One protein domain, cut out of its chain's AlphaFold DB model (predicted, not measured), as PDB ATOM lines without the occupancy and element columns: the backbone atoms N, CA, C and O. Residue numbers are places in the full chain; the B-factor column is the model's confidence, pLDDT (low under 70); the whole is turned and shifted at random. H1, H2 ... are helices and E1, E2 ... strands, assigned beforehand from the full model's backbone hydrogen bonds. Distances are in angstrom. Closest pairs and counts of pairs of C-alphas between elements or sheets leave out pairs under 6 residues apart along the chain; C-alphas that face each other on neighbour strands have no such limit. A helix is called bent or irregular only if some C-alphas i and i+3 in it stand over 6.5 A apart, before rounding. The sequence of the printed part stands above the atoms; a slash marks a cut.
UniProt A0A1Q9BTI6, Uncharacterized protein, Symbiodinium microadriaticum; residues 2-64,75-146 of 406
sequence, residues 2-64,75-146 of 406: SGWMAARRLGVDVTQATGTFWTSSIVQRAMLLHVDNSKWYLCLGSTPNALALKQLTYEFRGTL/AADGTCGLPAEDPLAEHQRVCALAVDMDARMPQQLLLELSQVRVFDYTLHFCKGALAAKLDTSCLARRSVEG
ATOM      1  N   SER A   2       0.894  41.798  12.364       41.22
ATOM      2  CA  SER A   2       0.700  41.944  13.822       41.22
ATOM      3  C   SER A   2       1.880  42.588  14.571       41.22
ATOM      4  O   SER A   2       1.656  43.429  15.437       41.22
ATOM      5  N   GLY A   3       3.128  42.279  14.200       37.62
ATOM      6  CA  GLY A   3       4.320  42.873  14.830       37.62
ATOM      7  C   GLY A   3       4.428  44.393  14.648       37.62
ATOM      8  O   GLY A   3       4.919  45.089  15.528       37.62
ATOM      9  N   TRP A   4       3.877  44.920  13.551       37.44
ATOM     10  CA  TRP A   4       3.902  46.350  13.226       37.44
ATOM     11  C   TRP A   4       3.034  47.175  14.189       37.44
ATOM     12  O   TRP A   4       3.426  48.247  14.641       37.44
ATOM     13  N   MET A   5       1.873  46.633  14.573       36.06
ATOM     14  CA  MET A   5       0.962  47.262  15.536       36.06
ATOM     15  C   MET A   5       1.486  47.169  16.976       36.06
ATOM     16  O   MET A   5       1.267  48.091  17.757       36.06
ATOM     17  N   ALA A   6       2.196  46.090  17.327       41.78
ATOM     18  CA  ALA A   6       2.835  45.939  18.637       41.78
ATOM     19  C   ALA A   6       4.032  46.893  18.805       41.78
ATOM     20  O   ALA A   6       4.115  47.593  19.810       41.78
ATOM     21  N   ALA A   7       4.896  46.999  17.789       37.84
ATOM     22  CA  ALA A   7       6.039  47.915  17.791       37.84
ATOM     23  C   ALA A   7       5.597  49.388  17.880       37.84
ATOM     24  O   ALA A   7       6.104  50.144  18.708       37.84
ATOM     25  N   ARG A   8       4.550  49.772  17.134       39.53
ATOM     26  CA  ARG A   8       3.983  51.130  17.184       39.53
ATOM     27  C   ARG A   8       3.361  51.483  18.544       39.53
ATOM     28  O   ARG A   8       3.392  52.644  18.936       39.53
ATOM     29  N   ARG A   9       2.813  50.505  19.280       43.28
ATOM     30  CA  ARG A   9       2.277  50.707  20.644       43.28
ATOM     31  C   ARG A   9       3.367  50.860  21.705       43.28
ATOM     32  O   ARG A   9       3.118  51.499  22.718       43.28
ATOM     33  N   LEU A  10       4.552  50.302  21.467       44.72
ATOM     34  CA  LEU A  10       5.714  50.407  22.355       44.72
ATOM     35  C   LEU A  10       6.590  51.637  22.055       44.72
ATOM     36  O   LEU A  10       7.654  51.777  22.645       44.72
ATOM     37  N   GLY A  11       6.169  52.519  21.137       36.50
ATOM     38  CA  GLY A  11       6.962  53.684  20.725       36.50
ATOM     39  C   GLY A  11       8.228  53.322  19.944       36.50
ATOM     40  O   GLY A  11       9.095  54.168  19.753       36.50
ATOM     41  N   VAL A  12       8.336  52.073  19.485       45.47
ATOM     42  CA  VAL A  12       9.453  51.603  18.672       45.47
ATOM     43  C   VAL A  12       9.237  52.108  17.250       45.47
ATOM     44  O   VAL A  12       8.230  51.775  16.617       45.47
ATOM     45  N   ASP A  13      10.172  52.912  16.742       40.97
ATOM     46  CA  ASP A  13      10.155  53.353  15.350       40.97
ATOM     47  C   ASP A  13      10.351  52.139  14.436       40.97
ATOM     48  O   ASP A  13      11.451  51.613  14.259       40.97
ATOM     49  N   VAL A  14       9.241  51.672  13.864       38.31
ATOM     50  CA  VAL A  14       9.196  50.423  13.107       38.31
ATOM     51  C   VAL A  14      10.029  50.500  11.822       38.31
ATOM     52  O   VAL A  14      10.403  49.466  11.277       38.31
ATOM     53  N   THR A  15      10.349  51.711  11.354       37.84
ATOM     54  CA  THR A  15      11.201  51.932  10.175       37.84
ATOM     55  C   THR A  15      12.694  51.805  10.483       37.84
ATOM     56  O   THR A  15      13.461  51.397   9.613       37.84
ATOM     57  N   GLN A  16      13.103  52.053  11.732       38.91
ATOM     58  CA  GLN A  16      14.445  51.723  12.229       38.91
ATOM     59  C   GLN A  16      14.524  50.273  12.736       38.91
ATOM     60  O   GLN A  16      15.574  49.638  12.660       38.91
ATOM     61  N   ALA A  17      13.395  49.727  13.196       36.53
ATOM     62  CA  ALA A  17      13.293  48.403  13.795       36.53
ATOM     63  C   ALA A  17      13.465  47.231  12.815       36.53
ATOM     64  O   ALA A  17      13.876  46.134  13.192       36.53
ATOM     65  N   THR A  18      13.155  47.434  11.536       40.75
ATOM     66  CA  THR A  18      13.247  46.373  10.520       40.75
ATOM     67  C   THR A  18      14.672  45.871  10.272       40.75
ATOM     68  O   THR A  18      14.825  44.833   9.635       40.75
ATOM     69  N   GLY A  19      15.702  46.570  10.771       39.12
ATOM     70  CA  GLY A  19      17.103  46.133  10.711       39.12
ATOM     71  C   GLY A  19      17.694  45.629  12.035       39.12
ATOM     72  O   GLY A  19      18.808  45.110  12.027       39.12
ATOM     73  N   THR A  20      16.993  45.792  13.161       41.62
ATOM     74  CA  THR A  20      17.532  45.563  14.519       41.62
ATOM     75  C   THR A  20      16.704  44.617  15.377       41.62
ATOM     76  O   THR A  20      17.197  44.183  16.416       41.62
ATOM     77  N   PHE A  21      15.478  44.275  14.966       43.56
ATOM     78  CA  PHE A  21      14.587  43.434  15.759       43.56
ATOM     79  C   PHE A  21      14.540  42.002  15.256       43.56
ATOM     80  O   PHE A  21      14.178  41.704  14.118       43.56
ATOM     81  N   TRP A  22      14.869  41.109  16.177       52.75
ATOM     82  CA  TRP A  22      15.074  39.701  15.916       52.75
ATOM     83  C   TRP A  22      13.834  38.924  16.293       52.75
ATOM     84  O   TRP A  22      13.366  38.988  17.431       52.75
ATOM     85  N   THR A  23      13.323  38.133  15.356       49.94
ATOM     86  CA  THR A  23      12.256  37.183  15.652       49.94
ATOM     87  C   THR A  23      12.682  35.784  15.232       49.94
ATOM     88  O   THR A  23      12.902  35.515  14.059       49.94
ATOM     89  N   SER A  24      12.752  34.905  16.232       52.50
ATOM     90  CA  SER A  24      12.657  33.440  16.175       52.50
ATOM     91  C   SER A  24      13.904  32.589  15.920       52.50
ATOM     92  O   SER A  24      14.027  31.574  16.590       52.50
ATOM     93  N   SER A  25      14.818  32.917  14.998       58.88
ATOM     94  CA  SER A  25      15.801  31.894  14.562       58.88
ATOM     95  C   SER A  25      17.025  31.708  15.481       58.88
ATOM     96  O   SER A  25      17.632  30.636  15.490       58.88
ATOM     97  N   ILE A  26      17.376  32.731  16.271       69.75
ATOM     98  CA  ILE A  26      18.515  32.681  17.206       69.75
ATOM     99  C   ILE A  26      18.116  32.130  18.572       69.75
ATOM    100  O   ILE A  26      18.876  31.389  19.192       69.75
ATOM    101  N   VAL A  27      16.936  32.518  19.052       73.25
ATOM    102  CA  VAL A  27      16.459  32.126  20.374       73.25
ATOM    103  C   VAL A  27      16.070  30.658  20.332       73.25
ATOM    104  O   VAL A  27      15.200  30.242  19.568       73.25
ATOM    105  N   GLN A  28      16.747  29.865  21.150       73.62
ATOM    106  CA  GLN A  28      16.540  28.431  21.231       73.62
ATOM    107  C   GLN A  28      15.522  28.107  22.324       73.62
ATOM    108  O   GLN A  28      15.294  28.876  23.261       73.62
ATOM    109  N   ARG A  29      14.906  26.931  22.202       77.62
ATOM    110  CA  ARG A  29      14.067  26.369  23.261       77.62
ATOM    111  C   ARG A  29      14.879  26.263  24.554       77.62
ATOM    112  O   ARG A  29      16.062  25.942  24.496       77.62
ATOM    113  N   ALA A  30      14.218  26.471  25.693       79.50
ATOM    114  CA  ALA A  30      14.828  26.356  27.016       79.50
ATOM    115  C   ALA A  30      15.998  27.336  27.228       79.50
ATOM    116  O   ALA A  30      16.979  27.025  27.893       79.50
ATOM    117  N   MET A  31      15.903  28.540  26.656       85.38
ATOM    118  CA  MET A  31      16.776  29.654  27.022       85.38
ATOM    119  C   MET A  31      16.089  30.521  28.074       85.38
ATOM    120  O   MET A  31      14.958  30.967  27.869       85.38
ATOM    121  N   LEU A  32      16.786  30.766  29.184       89.81
ATOM    122  CA  LEU A  32      16.409  31.772  30.168       89.81
ATOM    123  C   LEU A  32      17.074  33.095  29.786       89.81
ATOM    124  O   LEU A  32      18.302  33.195  29.750       89.81
ATOM    125  N   LEU A  33      16.250  34.092  29.487       90.25
ATOM    126  CA  LEU A  33      16.673  35.407  29.035       90.25
ATOM    127  C   LEU A  33      16.398  36.455  30.108       90.25
ATOM    128  O   LEU A  33      15.345  36.451  30.747       90.25
ATOM    129  N   HIS A  34      17.325  37.394  30.230       91.19
ATOM    130  CA  HIS A  34      17.123  38.660  30.911       91.19
ATOM    131  C   HIS A  34      17.247  39.777  29.879       91.19
ATOM    132  O   HIS A  34      18.272  39.874  29.200       91.19
ATOM    133  N   VAL A  35      16.194  40.574  29.741       86.38
ATOM    134  CA  VAL A  35      16.071  41.621  28.720       86.38
ATOM    135  C   VAL A  35      16.017  42.977  29.413       86.38
ATOM    136  O   VAL A  35      15.324  43.130  30.424       86.38
ATOM    137  N   ASP A  36      16.777  43.945  28.897       80.31
ATOM    138  CA  ASP A  36      16.842  45.329  29.402       80.31
ATOM    139  C   ASP A  36      17.151  45.445  30.896       80.31
ATOM    140  O   ASP A  36      16.717  46.376  31.574       80.31
ATOM    141  N   ASN A  37      17.860  44.457  31.440       77.81
ATOM    142  CA  ASN A  37      18.147  44.327  32.865       77.81
ATOM    143  C   ASN A  37      16.914  44.396  33.796       77.81
ATOM    144  O   ASN A  37      17.071  44.685  34.981       77.81
ATOM    145  N   SER A  38      15.706  44.159  33.278       83.25
ATOM    146  CA  SER A  38      14.464  44.381  34.031       83.25
ATOM    147  C   SER A  38      13.472  43.228  33.957       83.25
ATOM    148  O   SER A  38      12.688  43.045  34.888       83.25
ATOM    149  N   LYS A  39      13.477  42.449  32.870       88.50
ATOM    150  CA  LYS A  39      12.463  41.415  32.635       88.50
ATOM    151  C   LYS A  39      13.089  40.063  32.360       88.50
ATOM    152  O   LYS A  39      14.041  39.947  31.588       88.50
ATOM    153  N   TRP A  40      12.499  39.039  32.964       91.56
ATOM    154  CA  TRP A  40      12.906  37.652  32.809       91.56
ATOM    155  C   TRP A  40      11.946  36.911  31.891       91.56
ATOM    156  O   TRP A  40      10.728  37.050  32.007       91.56
ATOM    157  N   TYR A  41      12.504  36.093  31.005       89.50
ATOM    158  CA  TYR A  41      11.736  35.322  30.041       89.50
ATOM    159  C   TYR A  41      12.283  33.907  29.888       89.50
ATOM    160  O   TYR A  41      13.493  33.715  29.800       89.50
ATOM    161  N   LEU A  42      11.394  32.920  29.792       87.62
ATOM    162  CA  LEU A  42      11.744  31.537  29.472       87.62
ATOM    163  C   LEU A  42      11.194  31.144  28.103       87.62
ATOM    164  O   LEU A  42       9.981  31.143  27.887       87.62
ATOM    165  N   CYS A  43      12.077  30.775  27.180       84.25
ATOM    166  CA  CYS A  43      11.701  30.456  25.806       84.25
ATOM    167  C   CYS A  43      11.139  29.035  25.682       84.25
ATOM    168  O   CYS A  43      11.815  28.049  25.991       84.25
ATOM    169  N   LEU A  44       9.906  28.919  25.183       73.50
ATOM    170  CA  LEU A  44       9.176  27.647  25.130       73.50
ATOM    171  C   LEU A  44       9.403  26.839  23.845       73.50
ATOM    172  O   LEU A  44       9.076  25.652  23.805       73.50
ATOM    173  N   GLY A  45       9.965  27.434  22.790       64.88
ATOM    174  CA  GLY A  45      10.113  26.754  21.506       64.88
ATOM    175  C   GLY A  45      10.949  27.515  20.481       64.88
ATOM    176  O   GLY A  45      11.685  28.432  20.821       64.88
ATOM    177  N   SER A  46      10.832  27.090  19.221       54.50
ATOM    178  CA  SER A  46      11.490  27.690  18.045       54.50
ATOM    179  C   SER A  46      10.774  28.932  17.505       54.50
ATOM    180  O   SER A  46      11.309  29.656  16.670       54.50
ATOM    181  N   THR A  47       9.546  29.175  17.956       55.59
ATOM    182  CA  THR A  47       8.875  30.467  17.807       55.59
ATOM    183  C   THR A  47       9.263  31.341  18.998       55.59
ATOM    184  O   THR A  47       9.510  30.795  20.073       55.59
ATOM    185  N   PRO A  48       9.312  32.681  18.863       59.72
ATOM    186  CA  PRO A  48       9.759  33.577  19.928       59.72
ATOM    187  C   PRO A  48       8.681  33.741  21.013       59.72
ATOM    188  O   PRO A  48       8.478  34.832  21.526       59.72
ATOM    189  N   ASN A  49       7.976  32.655  21.327       71.62
ATOM    190  CA  ASN A  49       7.031  32.533  22.414       71.62
ATOM    191  C   ASN A  49       7.824  32.285  23.693       71.62
ATOM    192  O   ASN A  49       8.462  31.236  23.859       71.62
ATOM    193  N   ALA A  50       7.765  33.249  24.597       79.69
ATOM    194  CA  ALA A  50       8.390  33.143  25.899       79.69
ATOM    195  C   ALA A  50       7.377  33.368  27.019       79.69
ATOM    196  O   ALA A  50       6.444  34.160  26.883       79.69
ATOM    197  N   LEU A  51       7.575  32.670  28.132       85.44
ATOM    198  CA  LEU A  51       6.865  32.947  29.374       85.44
ATOM    199  C   LEU A  51       7.585  34.064  30.109       85.44
ATOM    200  O   LEU A  51       8.791  33.964  30.326       85.44
ATOM    201  N   ALA A  52       6.847  35.095  30.506       88.12
ATOM    202  CA  ALA A  52       7.359  36.077  31.446       88.12
ATOM    203  C   ALA A  52       7.554  35.413  32.813       88.12
ATOM    204  O   ALA A  52       6.710  34.632  33.267       88.12
ATOM    205  N   LEU A  53       8.677  35.716  33.453       90.38
ATOM    206  CA  LEU A  53       8.975  35.276  34.804       90.38
ATOM    207  C   LEU A  53       9.059  36.487  35.732       90.38
ATOM    208  O   LEU A  53       9.593  37.535  35.365       90.38
ATOM    209  N   LYS A  54       8.590  36.304  36.963       91.69
ATOM    210  CA  LYS A  54       8.767  37.253  38.060       91.69
ATOM    211  C   LYS A  54       9.859  36.772  39.002       91.69
ATOM    212  O   LYS A  54       9.969  35.580  39.297       91.69
ATOM    213  N   GLN A  55      10.655  37.714  39.489       93.12
ATOM    214  CA  GLN A  55      11.627  37.452  40.539       93.12
ATOM    215  C   GLN A  55      10.930  37.483  41.898       93.12
ATOM    216  O   GLN A  55      10.217  38.432  42.222       93.12
ATOM    217  N   LEU A  56      11.118  36.427  42.681       90.44
ATOM    218  CA  LEU A  56      10.562  36.292  44.020       90.44
ATOM    219  C   LEU A  56      11.537  36.830  45.074       90.44
ATOM    220  O   LEU A  56      12.731  36.979  44.828       90.44
ATOM    221  N   THR A  57      11.032  37.062  46.284       89.69
ATOM    222  CA  THR A  57      11.851  37.417  47.459       89.69
ATOM    223  C   THR A  57      12.599  36.222  48.054       89.69
ATOM    224  O   THR A  57      13.513  36.400  48.855       89.69
ATOM    225  N   TYR A  58      12.216  35.003  47.674       87.75
ATOM    226  CA  TYR A  58      12.861  33.765  48.099       87.75
ATOM    227  C   TYR A  58      14.162  33.542  47.331       87.75
ATOM    228  O   TYR A  58      14.246  33.851  46.144       87.75
ATOM    229  N   GLU A  59      15.163  32.966  47.992       90.69
ATOM    230  CA  GLU A  59      16.503  32.777  47.435       90.69
ATOM    231  C   GLU A  59      16.919  31.308  47.431       90.69
ATOM    232  O   GLU A  59      16.715  30.590  48.409       90.69
ATOM    233  N   PHE A  60      17.593  30.899  46.358       88.69
ATOM    234  CA  PHE A  60      18.421  29.700  46.335       88.69
ATOM    235  C   PHE A  60      19.829  30.036  46.824       88.69
ATOM    236  O   PHE A  60      20.340  31.131  46.561       88.69
ATOM    237  N   ARG A  61      20.458  29.095  47.533       89.19
ATOM    238  CA  ARG A  61      21.797  29.257  48.107       89.19
ATOM    239  C   ARG A  61      22.615  27.997  47.892       89.19
ATOM    240  O   ARG A  61      22.118  26.912  48.181       89.19
ATOM    241  N   GLY A  62      23.860  28.185  47.469       83.81
ATOM    242  CA  GLY A  62      24.822  27.105  47.322       83.81
ATOM    243  C   GLY A  62      24.480  26.102  46.226       83.81
ATOM    244  O   GLY A  62      23.505  26.255  45.486       83.81
ATOM    245  N   THR A  63      25.310  25.071  46.130       84.06
ATOM    246  CA  THR A  63      25.140  23.989  45.164       84.06
ATOM    247  C   THR A  63      23.913  23.135  45.493       84.06
ATOM    248  O   THR A  63      23.359  23.167  46.592       84.06
ATOM    249  N   LEU A  64      23.444  22.384  44.507       79.44
ATOM    250  CA  LEU A  64      22.468  21.326  44.666       79.44
ATOM    251  C   LEU A  64      23.052  20.253  45.588       79.44
ATOM    252  O   LEU A  64      24.262  19.999  45.545       79.44
ATOM    253  N   ALA A  75      19.446  14.464  37.096       58.28
ATOM    254  CA  ALA A  75      20.412  15.054  36.178       58.28
ATOM    255  C   ALA A  75      19.837  15.051  34.752       58.28
ATOM    256  O   ALA A  75      19.337  14.032  34.268       58.28
ATOM    257  N   ALA A  76      19.902  16.196  34.070       57.69
ATOM    258  CA  ALA A  76      19.520  16.264  32.669       57.69
ATOM    259  C   ALA A  76      20.462  15.362  31.858       57.69
ATOM    260  O   ALA A  76      21.680  15.516  31.918       57.69
ATOM    261  N   ASP A  77      19.906  14.452  31.064       53.19
ATOM    262  CA  ASP A  77      20.619  13.464  30.239       53.19
ATOM    263  C   ASP A  77      21.437  14.066  29.070       53.19
ATOM    264  O   ASP A  77      21.745  13.393  28.088       53.19
ATOM    265  N   GLY A  78      21.770  15.358  29.126       50.88
ATOM    266  CA  GLY A  78      22.466  16.093  28.069       50.88
ATOM    267  C   GLY A  78      21.649  16.288  26.783       50.88
ATOM    268  O   GLY A  78      22.023  17.117  25.951       50.88
ATOM    269  N   THR A  79      20.509  15.606  26.609       47.31
ATOM    270  CA  THR A  79      19.679  15.717  25.395       47.31
ATOM    271  C   THR A  79      18.819  16.983  25.389       47.31
ATOM    272  O   THR A  79      18.462  17.499  24.328       47.31
ATOM    273  N   CYS A  80      18.546  17.539  26.574       45.72
ATOM    274  CA  CYS A  80      17.667  18.694  26.766       45.72
ATOM    275  C   CYS A  80      18.352  20.066  26.595       45.72
ATOM    276  O   CYS A  80      17.681  21.089  26.717       45.72
ATOM    277  N   GLY A  81      19.668  20.122  26.342       50.66
ATOM    278  CA  GLY A  81      20.419  21.388  26.252       50.66
ATOM    279  C   GLY A  81      20.531  22.163  27.577       50.66
ATOM    280  O   GLY A  81      20.918  23.334  27.575       50.66
ATOM    281  N   LEU A  82      20.178  21.518  28.692       53.12
ATOM    282  CA  LEU A  82      20.400  22.012  30.047       53.12
ATOM    283  C   LEU A  82      21.851  21.719  30.464       53.12
ATOM    284  O   LEU A  82      22.416  20.720  30.009       53.12
ATOM    285  N   PRO A  83      22.468  22.592  31.276       56.31
ATOM    286  CA  PRO A  83      23.844  22.407  31.722       56.31
ATOM    287  C   PRO A  83      23.977  21.098  32.512       56.31
ATOM    288  O   PRO A  83      23.117  20.764  33.325       56.31
ATOM    289  N   ALA A  84      25.056  20.356  32.249       58.41
ATOM    290  CA  ALA A  84      25.411  19.159  33.015       58.41
ATOM    291  C   ALA A  84      25.925  19.512  34.422       58.41
ATOM    292  O   ALA A  84      25.892  18.681  35.324       58.41
ATOM    293  N   GLU A  85      26.393  20.748  34.593       71.69
ATOM    294  CA  GLU A  85      26.926  21.279  35.838       71.69
ATOM    295  C   GLU A  85      25.913  22.189  36.527       71.69
ATOM    296  O   GLU A  85      25.051  22.813  35.899       71.69
ATOM    297  N   ASP A  86      26.030  22.264  37.846       78.94
ATOM    298  CA  ASP A  86      25.189  23.125  38.653       78.94
ATOM    299  C   ASP A  86      25.450  24.610  38.334       78.94
ATOM    300  O   ASP A  86      26.588  25.068  38.450       78.94
ATOM    301  N   PRO A  87      24.415  25.401  37.989       82.50
ATOM    302  CA  PRO A  87      24.584  26.821  37.696       82.50
ATOM    303  C   PRO A  87      25.002  27.697  38.893       82.50
ATOM    304  O   PRO A  87      25.305  28.872  38.676       82.50
ATOM    305  N   LEU A  88      24.969  27.207  40.141       84.44
ATOM    306  CA  LEU A  88      25.245  28.009  41.343       84.44
ATOM    307  C   LEU A  88      26.348  27.387  42.211       84.44
ATOM    308  O   LEU A  88      26.242  26.234  42.616       84.44
ATOM    309  N   ALA A  89      27.371  28.173  42.558       85.69
ATOM    310  CA  ALA A  89      28.448  27.744  43.455       85.69
ATOM    311  C   ALA A  89      28.071  27.866  44.949       85.69
ATOM    312  O   ALA A  89      27.138  28.581  45.315       85.69
ATOM    313  N   GLU A  90      28.843  27.227  45.836       84.81
ATOM    314  CA  GLU A  90      28.538  27.054  47.271       84.81
ATOM    315  C   GLU A  90      28.228  28.361  48.029       84.81
ATOM    316  O   GLU A  90      27.322  28.416  48.860       84.81
ATOM    317  N   HIS A  91      28.935  29.448  47.720       88.12
ATOM    318  CA  HIS A  91      28.757  30.741  48.396       88.12
ATOM    319  C   HIS A  91      27.843  31.711  47.644       88.12
ATOM    320  O   HIS A  91      27.651  32.852  48.072       88.12
ATOM    321  N   GLN A  92      27.278  31.282  46.519       89.69
ATOM    322  CA  GLN A  92      26.437  32.125  45.687       89.69
ATOM    323  C   GLN A  92      24.970  32.045  46.107       89.69
ATOM    324  O   GLN A  92      24.495  31.062  46.686       89.69
ATOM    325  N   ARG A  93      24.248  33.130  45.823       90.69
ATOM    326  CA  ARG A  93      22.823  33.268  46.116       90.69
ATOM    327  C   ARG A  93      22.127  33.953  44.958       90.69
ATOM    328  O   ARG A  93      22.661  34.906  44.394       90.69
ATOM    329  N   VAL A  94      20.932  33.482  44.631       91.50
ATOM    330  CA  VAL A  94      20.084  34.073  43.592       91.50
ATOM    331  C   VAL A  94      18.631  34.024  44.025       91.50
ATOM    332  O   VAL A  94      18.185  33.048  44.626       91.50
ATOM    333  N   CYS A  95      17.872  35.059  43.691       92.88
ATOM    334  CA  CYS A  95      16.430  35.025  43.868       92.88
ATOM    335  C   CYS A  95      15.798  33.978  42.942       92.88
ATOM    336  O   CYS A  95      16.196  33.833  41.783       92.88
ATOM    337  N   ALA A  96      14.793  33.277  43.456       90.31
ATOM    338  CA  ALA A  96      13.990  32.341  42.690       90.31
ATOM    339  C   ALA A  96      13.168  33.084  41.632       90.31
ATOM    340  O   ALA A  96      12.638  34.168  41.886       90.31
ATOM    341  N   LEU A  97      13.041  32.484  40.453       92.00
ATOM    342  CA  LEU A  97      12.156  32.968  39.401       92.00
ATOM    343  C   LEU A  97      10.923  32.068  39.320       92.00
ATOM    344  O   LEU A  97      11.032  30.850  39.428       92.00
ATOM    345  N   ALA A  98       9.754  32.656  39.105       90.94
ATOM    346  CA  ALA A  98       8.498  31.938  38.917       90.94
ATOM    347  C   ALA A  98       7.788  32.440  37.668       90.94
ATOM    348  O   ALA A  98       7.999  33.580  37.262       90.94
ATOM    349  N   VAL A  99       6.925  31.615  37.076       87.62
ATOM    350  CA  VAL A  99       6.057  32.072  35.986       87.62
ATOM    351  C   VAL A  99       5.187  33.215  36.495       87.62
ATOM    352  O   VAL A  99       4.594  33.136  37.574       87.62
ATOM    353  N   ASP A 100       5.148  34.297  35.730       86.50
ATOM    354  CA  ASP A 100       4.276  35.415  36.033       86.50
ATOM    355  C   ASP A 100       2.833  35.061  35.643       86.50
ATOM    356  O   ASP A 100       2.439  35.100  34.476       86.50
ATOM    357  N   MET A 101       2.055  34.680  36.656       77.69
ATOM    358  CA  MET A 101       0.649  34.303  36.526       77.69
ATOM    359  C   MET A 101      -0.268  35.486  36.196       77.69
ATOM    360  O   MET A 101      -1.440  35.247  35.910       77.69
ATOM    361  N   ASP A 102       0.216  36.728  36.193       76.25
ATOM    362  CA  ASP A 102      -0.556  37.879  35.709       76.25
ATOM    363  C   ASP A 102      -0.367  38.059  34.196       76.25
ATOM    364  O   ASP A 102      -1.287  38.424  33.465       76.25
ATOM    365  N   ALA A 103       0.803  37.674  33.688       70.00
ATOM    366  CA  ALA A 103       1.176  37.750  32.281       70.00
ATOM    367  C   ALA A 103       0.846  36.471  31.479       70.00
ATOM    368  O   ALA A 103       1.509  36.225  30.474       70.00
ATOM    369  N   ARG A 104      -0.170  35.688  31.903       59.97
ATOM    370  CA  ARG A 104      -0.540  34.277  31.561       59.97
ATOM    371  C   ARG A 104      -0.350  33.763  30.126       59.97
ATOM    372  O   ARG A 104      -0.432  32.556  29.908       59.97
ATOM    373  N   MET A 105      -0.148  34.631  29.145       67.44
ATOM    374  CA  MET A 105      -0.010  34.267  27.741       67.44
ATOM    375  C   MET A 105       1.457  34.317  27.302       67.44
ATOM    376  O   MET A 105       2.132  35.317  27.557       67.44
ATOM    377  N   PRO A 106       1.951  33.289  26.584       70.50
ATOM    378  CA  PRO A 106       3.247  33.355  25.923       70.50
ATOM    379  C   PRO A 106       3.353  34.619  25.067       70.50
ATOM    380  O   PRO A 106       2.495  34.888  24.222       70.50
ATOM    381  N   GLN A 107       4.399  35.403  25.303       72.44
ATOM    382  CA  GLN A 107       4.626  36.669  24.620       72.44
ATOM    383  C   GLN A 107       5.534  36.443  23.422       72.44
ATOM    384  O   GLN A 107       6.513  35.703  23.518       72.44
ATOM    385  N   GLN A 108       5.222  37.109  22.309       72.56
ATOM    386  CA  GLN A 108       6.128  37.174  21.174       72.56
ATOM    387  C   GLN A 108       7.207  38.218  21.468       72.56
ATOM    388  O   GLN A 108       6.909  39.412  21.528       72.56
ATOM    389  N   LEU A 109       8.447  37.773  21.659       69.94
ATOM    390  CA  LEU A 109       9.549  38.676  21.970       69.94
ATOM    391  C   LEU A 109      10.120  39.327  20.709       69.94
ATOM    392  O   LEU A 109      10.398  38.661  19.710       69.94
ATOM    393  N   LEU A 110      10.314  40.638  20.806       71.31
ATOM    394  CA  LEU A 110      11.083  41.467  19.891       71.31
ATOM    395  C   LEU A 110      12.323  41.906  20.666       71.31
ATOM    396  O   LEU A 110      12.202  42.678  21.613       71.31
ATOM    397  N   LEU A 111      13.481  41.342  20.326       72.75
ATOM    398  CA  LEU A 111      14.701  41.489  21.124       72.75
ATOM    399  C   LEU A 111      15.773  42.248  20.353       72.75
ATOM    400  O   LEU A 111      15.986  41.965  19.174       72.75
ATOM    401  N   GLU A 112      16.483  43.139  21.043       74.75
ATOM    402  CA  GLU A 112      17.755  43.696  20.592       74.75
ATOM    403  C   GLU A 112      18.904  42.866  21.185       74.75
ATOM    404  O   GLU A 112      18.964  42.645  22.393       74.75
ATOM    405  N   LEU A 113      19.835  42.383  20.354       74.69
ATOM    406  CA  LEU A 113      20.897  41.459  20.794       74.69
ATOM    407  C   LEU A 113      21.746  41.986  21.955       74.69
ATOM    408  O   LEU A 113      22.146  41.215  22.824       74.69
ATOM    409  N   SER A 114      22.029  43.288  21.940       76.56
ATOM    410  CA  SER A 114      22.855  43.992  22.927       76.56
ATOM    411  C   SER A 114      22.236  43.965  24.332       76.56
ATOM    412  O   SER A 114      22.956  44.015  25.329       76.56
ATOM    413  N   GLN A 115      20.909  43.856  24.409       82.44
ATOM    414  CA  GLN A 115      20.122  43.918  25.640       82.44
ATOM    415  C   GLN A 115      19.813  42.537  26.225       82.44
ATOM    416  O   GLN A 115      19.291  42.443  27.337       82.44
ATOM    417  N   VAL A 116      20.124  41.461  25.497       86.50
ATOM    418  CA  VAL A 116      19.806  40.093  25.907       86.50
ATOM    419  C   VAL A 116      20.991  39.457  26.617       86.50
ATOM    420  O   VAL A 116      22.056  39.241  26.031       86.50
ATOM    421  N   ARG A 117      20.761  39.052  27.866       91.00
ATOM    422  CA  ARG A 117      21.645  38.138  28.591       91.00
ATOM    423  C   ARG A 117      20.998  36.775  28.751       91.00
ATOM    424  O   ARG A 117      19.806  36.677  29.035       91.00
ATOM    425  N   VAL A 118      21.796  35.732  28.585       90.44
ATOM    426  CA  VAL A 118      21.375  34.337  28.697       90.44
ATOM    427  C   VAL A 118      21.945  33.752  29.975       90.44
ATOM    428  O   VAL A 118      23.134  33.899  30.248       90.44
ATOM    429  N   PHE A 119      21.096  33.069  30.734       91.56
ATOM    430  CA  PHE A 119      21.470  32.430  31.987       91.56
ATOM    431  C   PHE A 119      21.282  30.923  31.889       91.56
ATOM    432  O   PHE A 119      20.335  30.430  31.266       91.56
ATOM    433  N   ASP A 120      22.178  30.199  32.541       88.06
ATOM    434  CA  ASP A 120      21.972  28.789  32.818       88.06
ATOM    435  C   ASP A 120      21.036  28.644  34.009       88.06
ATOM    436  O   ASP A 120      20.992  29.503  34.894       88.06
ATOM    437  N   TYR A 121      20.215  27.597  33.999       87.44
ATOM    438  CA  TYR A 121      19.188  27.424  35.011       87.44
ATOM    439  C   TYR A 121      18.803  25.963  35.220       87.44
ATOM    440  O   TYR A 121      18.971  25.118  34.343       87.44
ATOM    441  N   THR A 122      18.239  25.701  36.395       84.62
ATOM    442  CA  THR A 122      17.588  24.455  36.792       84.62
ATOM    443  C   THR A 122      16.154  24.745  37.225       84.62
ATOM    444  O   THR A 122      15.830  25.854  37.662       84.62
ATOM    445  N   LEU A 123      15.271  23.759  37.072       85.56
ATOM    446  CA  LEU A 123      13.881  23.847  37.516       85.56
ATOM    447  C   LEU A 123      13.696  23.043  38.798       85.56
ATOM    448  O   LEU A 123      14.156  21.912  38.901       85.56
ATOM    449  N   HIS A 124      13.002  23.646  39.751       83.88
ATOM    450  CA  HIS A 124      12.753  23.132  41.090       83.88
ATOM    451  C   HIS A 124      11.255  23.035  41.300       83.88
ATOM    452  O   HIS A 124      10.535  24.016  41.096       83.88
ATOM    453  N   PHE A 125      10.780  21.866  41.718       84.81
ATOM    454  CA  PHE A 125       9.364  21.652  41.979       84.81
ATOM    455  C   PHE A 125       9.092  21.640  43.478       84.81
ATOM    456  O   PHE A 125       9.585  20.781  44.204       84.81
ATOM    457  N   CYS A 126       8.282  22.583  43.949       81.56
ATOM    458  CA  CYS A 126       7.835  22.641  45.336       81.56
ATOM    459  C   CYS A 126       6.383  22.162  45.459       81.56
ATOM    460  O   CYS A 126       5.560  22.373  44.567       81.56
ATOM    461  N   LYS A 127       6.050  21.525  46.587       82.88
ATOM    462  CA  LYS A 127       4.709  20.988  46.875       82.88
ATOM    463  C   LYS A 127       4.132  21.569  48.169       82.88
ATOM    464  O   LYS A 127       4.835  22.182  48.973       82.88
ATOM    465  N   GLY A 128       2.833  21.351  48.368       86.50
ATOM    466  CA  GLY A 128       2.134  21.636  49.621       86.50
ATOM    467  C   GLY A 128       2.083  23.124  49.968       86.50
ATOM    468  O   GLY A 128       1.817  23.969  49.114       86.50
ATOM    469  N   ALA A 129       2.343  23.443  51.236       85.12
ATOM    470  CA  ALA A 129       2.199  24.798  51.765       85.12
ATOM    471  C   ALA A 129       3.119  25.825  51.085       85.12
ATOM    472  O   ALA A 129       2.748  26.992  50.992       85.12
ATOM    473  N   LEU A 130       4.303  25.420  50.609       81.12
ATOM    474  CA  LEU A 130       5.209  26.336  49.912       81.12
ATOM    475  C   LEU A 130       4.657  26.712  48.535       81.12
ATOM    476  O   LEU A 130       4.602  27.892  48.214       81.12
ATOM    477  N   ALA A 131       4.168  25.735  47.769       85.81
ATOM    478  CA  ALA A 131       3.566  26.001  46.465       85.81
ATOM    479  C   ALA A 131       2.336  26.916  46.577       85.81
ATOM    480  O   ALA A 131       2.191  27.857  45.802       85.81
ATOM    481  N   ALA A 132       1.501  26.694  47.599       84.38
ATOM    482  CA  ALA A 132       0.344  27.542  47.882       84.38
ATOM    483  C   ALA A 132       0.735  28.982  48.264       84.38
ATOM    484  O   ALA A 132       0.057  29.924  47.873       84.38
ATOM    485  N   LYS A 133       1.841  29.172  49.001       85.69
ATOM    486  CA  LYS A 133       2.351  30.510  49.358       85.69
ATOM    487  C   LYS A 133       2.931  31.265  48.166       85.69
ATOM    488  O   LYS A 133       2.839  32.486  48.126       85.69
ATOM    489  N   LEU A 134       3.574  30.552  47.243       82.75
ATOM    490  CA  LEU A 134       4.238  31.146  46.080       82.75
ATOM    491  C   LEU A 134       3.308  31.310  44.874       82.75
ATOM    492  O   LEU A 134       3.704  31.948  43.898       82.75
ATOM    493  N   ASP A 135       2.108  30.729  44.938       84.81
ATOM    494  CA  ASP A 135       1.171  30.607  43.816       84.81
ATOM    495  C   ASP A 135       1.811  29.935  42.582       84.81
ATOM    496  O   ASP A 135       1.515  30.230  41.428       84.81
ATOM    497  N   THR A 136       2.764  29.034  42.830       85.00
ATOM    498  CA  THR A 136       3.443  28.239  41.803       85.00
ATOM    499  C   THR A 136       4.030  26.980  42.425       85.00
ATOM    500  O   THR A 136       4.522  26.992  43.552       85.00
ATOM    501  N   SER A 137       4.017  25.881  41.677       85.00
ATOM    502  CA  SER A 137       4.727  24.648  42.030       85.00
ATOM    503  C   SER A 137       6.092  24.531  41.356       85.00
ATOM    504  O   SER A 137       6.832  23.607  41.674       85.00
ATOM    505  N   CYS A 138       6.436  25.437  40.435       86.62
ATOM    506  CA  CYS A 138       7.674  25.400  39.663       86.62
ATOM    507  C   CYS A 138       8.457  26.704  39.833       86.62
ATOM    508  O   CYS A 138       7.919  27.800  39.638       86.62
ATOM    509  N   LEU A 139       9.731  26.568  40.183       88.50
ATOM    510  CA  LEU A 139      10.676  27.656  40.384       88.50
ATOM    511  C   LEU A 139      11.897  27.431  39.497       88.50
ATOM    512  O   LEU A 139      12.410  26.320  39.411       88.50
ATOM    513  N   ALA A 140      12.397  28.486  38.871       89.00
ATOM    514  CA  ALA A 140      13.670  28.456  38.176       89.00
ATOM    515  C   ALA A 140      14.771  29.032  39.075       89.00
ATOM    516  O   ALA A 140      14.654  30.137  39.618       89.00
ATOM    517  N   ARG A 141      15.852  28.268  39.208       89.00
ATOM    518  CA  ARG A 141      17.114  28.657  39.843       89.00
ATOM    519  C   ARG A 141      18.128  28.908  38.739       89.00
ATOM    520  O   ARG A 141      18.295  28.052  37.884       89.00
ATOM    521  N   ARG A 142      18.812  30.049  38.755       91.06
ATOM    522  CA  ARG A 142      19.722  30.471  37.677       91.06
ATOM    523  C   ARG A 142      21.171  30.628  38.131       91.06
ATOM    524  O   ARG A 142      21.433  30.683  39.330       91.06
ATOM    525  N   SER A 143      22.076  30.792  37.173       90.94
ATOM    526  CA  SER A 143      23.435  31.268  37.422       90.94
ATOM    527  C   SER A 143      23.445  32.726  37.891       90.94
ATOM    528  O   SER A 143      22.520  33.503  37.616       90.94
ATOM    529  N   VAL A 144      24.493  33.116  38.623       90.12
ATOM    530  CA  VAL A 144      24.679  34.510  39.066       90.12
ATOM    531  C   VAL A 144      24.965  35.411  37.873       90.12
ATOM    532  O   VAL A 144      24.319  36.449  37.714       90.12
ATOM    533  N   GLU A 145      25.906  34.984  37.034       89.56
ATOM    534  CA  GLU A 145      26.346  35.704  35.848       89.56
ATOM    535  C   GLU A 145      25.639  35.171  34.601       89.56
ATOM    536  O   GLU A 145      25.378  33.974  34.467       89.56
ATOM    537  N   GLY A 146      25.299  36.096  33.705       88.81
ATOM    538  CA  GLY A 146      24.671  35.801  32.425       88.81
ATOM    539  C   GLY A 146      25.601  36.171  31.283       88.81
ATOM    540  O   GLY A 146      26.260  37.213  31.327       88.81
TER     541      GLY A 146
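What this domain is: This is residues 2 to 64 and 75 to 146 of the 406 residues of an uncharacterized protein of Symbiodinium microadriaticum (UniProt A0A1Q9BTI6). One sheet of seven strands is folded into two leaves, E5 E1 E2 facing E4 E7 E6 with the long, bent E3 as the hinge, and it is curled like part of a barrel. H1 and H2 lie off the sheet at one end of the long axis, on a long link, while H3, between E6 and E7, only grazes the sheet. The printed part has 135 residues with three named helices and seven named strands, in the order H1 H2 E1 E2 E3 E4 E5 E6 H3 E7. The sheet runs E5 - E1 - E2 - E3 - E4 - E7 - E6, all antiparallel; the class is mixed, helices and strands, with under half of the residues in named elements. The whole is compact, with a radius of gyration of the C-alphas of 16.2 A, yet elongated in outline, spanning 47 by 30 by 26 A.

Where its parts are: H1, residues 2 to 9, begins at C-alpha 2 (0.700, 41.944, 13.822) and is 11.2 A long; H2 is residues 14 to 17. E1 is residues 32 to 35 and E2 residues 39 to 43. E3, residues 49 to 61, measures 29.8 A and ends at C-alpha 61 (21.797, 29.257, 48.107). E4, residues 93 to 99, measures 19.6 A. E5 is residues 116 to 119, E6 residues 121 to 125 and H3 residues 128 to 134. E7, residues 138 to 142, ends at C-alpha 142 (19.722, 30.471, 37.677).

How they stand to each other: In the strongly twisted sheet, E1, E2 and E3 form a meander, each strand the antiparallel neighbour of the one before; E1 and E2 are a hairpin, with N 33 and O 41 at 2.8 A, and E2 and E3 another, with N 53 and O 40 at 2.8 A. E3 bends by 90 degrees at residue 57, and its pairing is staggered: residues 50 to 53 with E2, residues 53 to 61 with E4, where N 54 and O 98 are 2.8 A apart. E4 and E7 have N 140 and O 97 at 2.8 A, and E7 and E6 have N 124 and O 139 at 2.8 A. Edge strand E5 pairs with E1, N 34 and O 117 at 2.8 A, and runs on into the other edge strand, E6, at 59 degrees. H3 grazes the sheet with its residues 131 to 134. H1 and H2 only just touch, only at the corner, the closest C-alphas being those of Ala 7 and Val 14, 6.2 A apart. In H1 and H3 every O i to N i+4 pair is within hydrogen-bond range; H2 is too short for such a pair.

The domain as a whole: The C-alphas farthest apart, of Thr 15 and Gly 128, are 50.6 A apart. Residues 65 to 74, in the link from E3 to E4, are not printed, and C-alphas 64 and 75 are 10.8 A apart. The links H2 to E1 and E4 to E5 are long. Mean pLDDT of the printed part is 73.3; residues 2 to 26 and 75 to 84 are among those under 70.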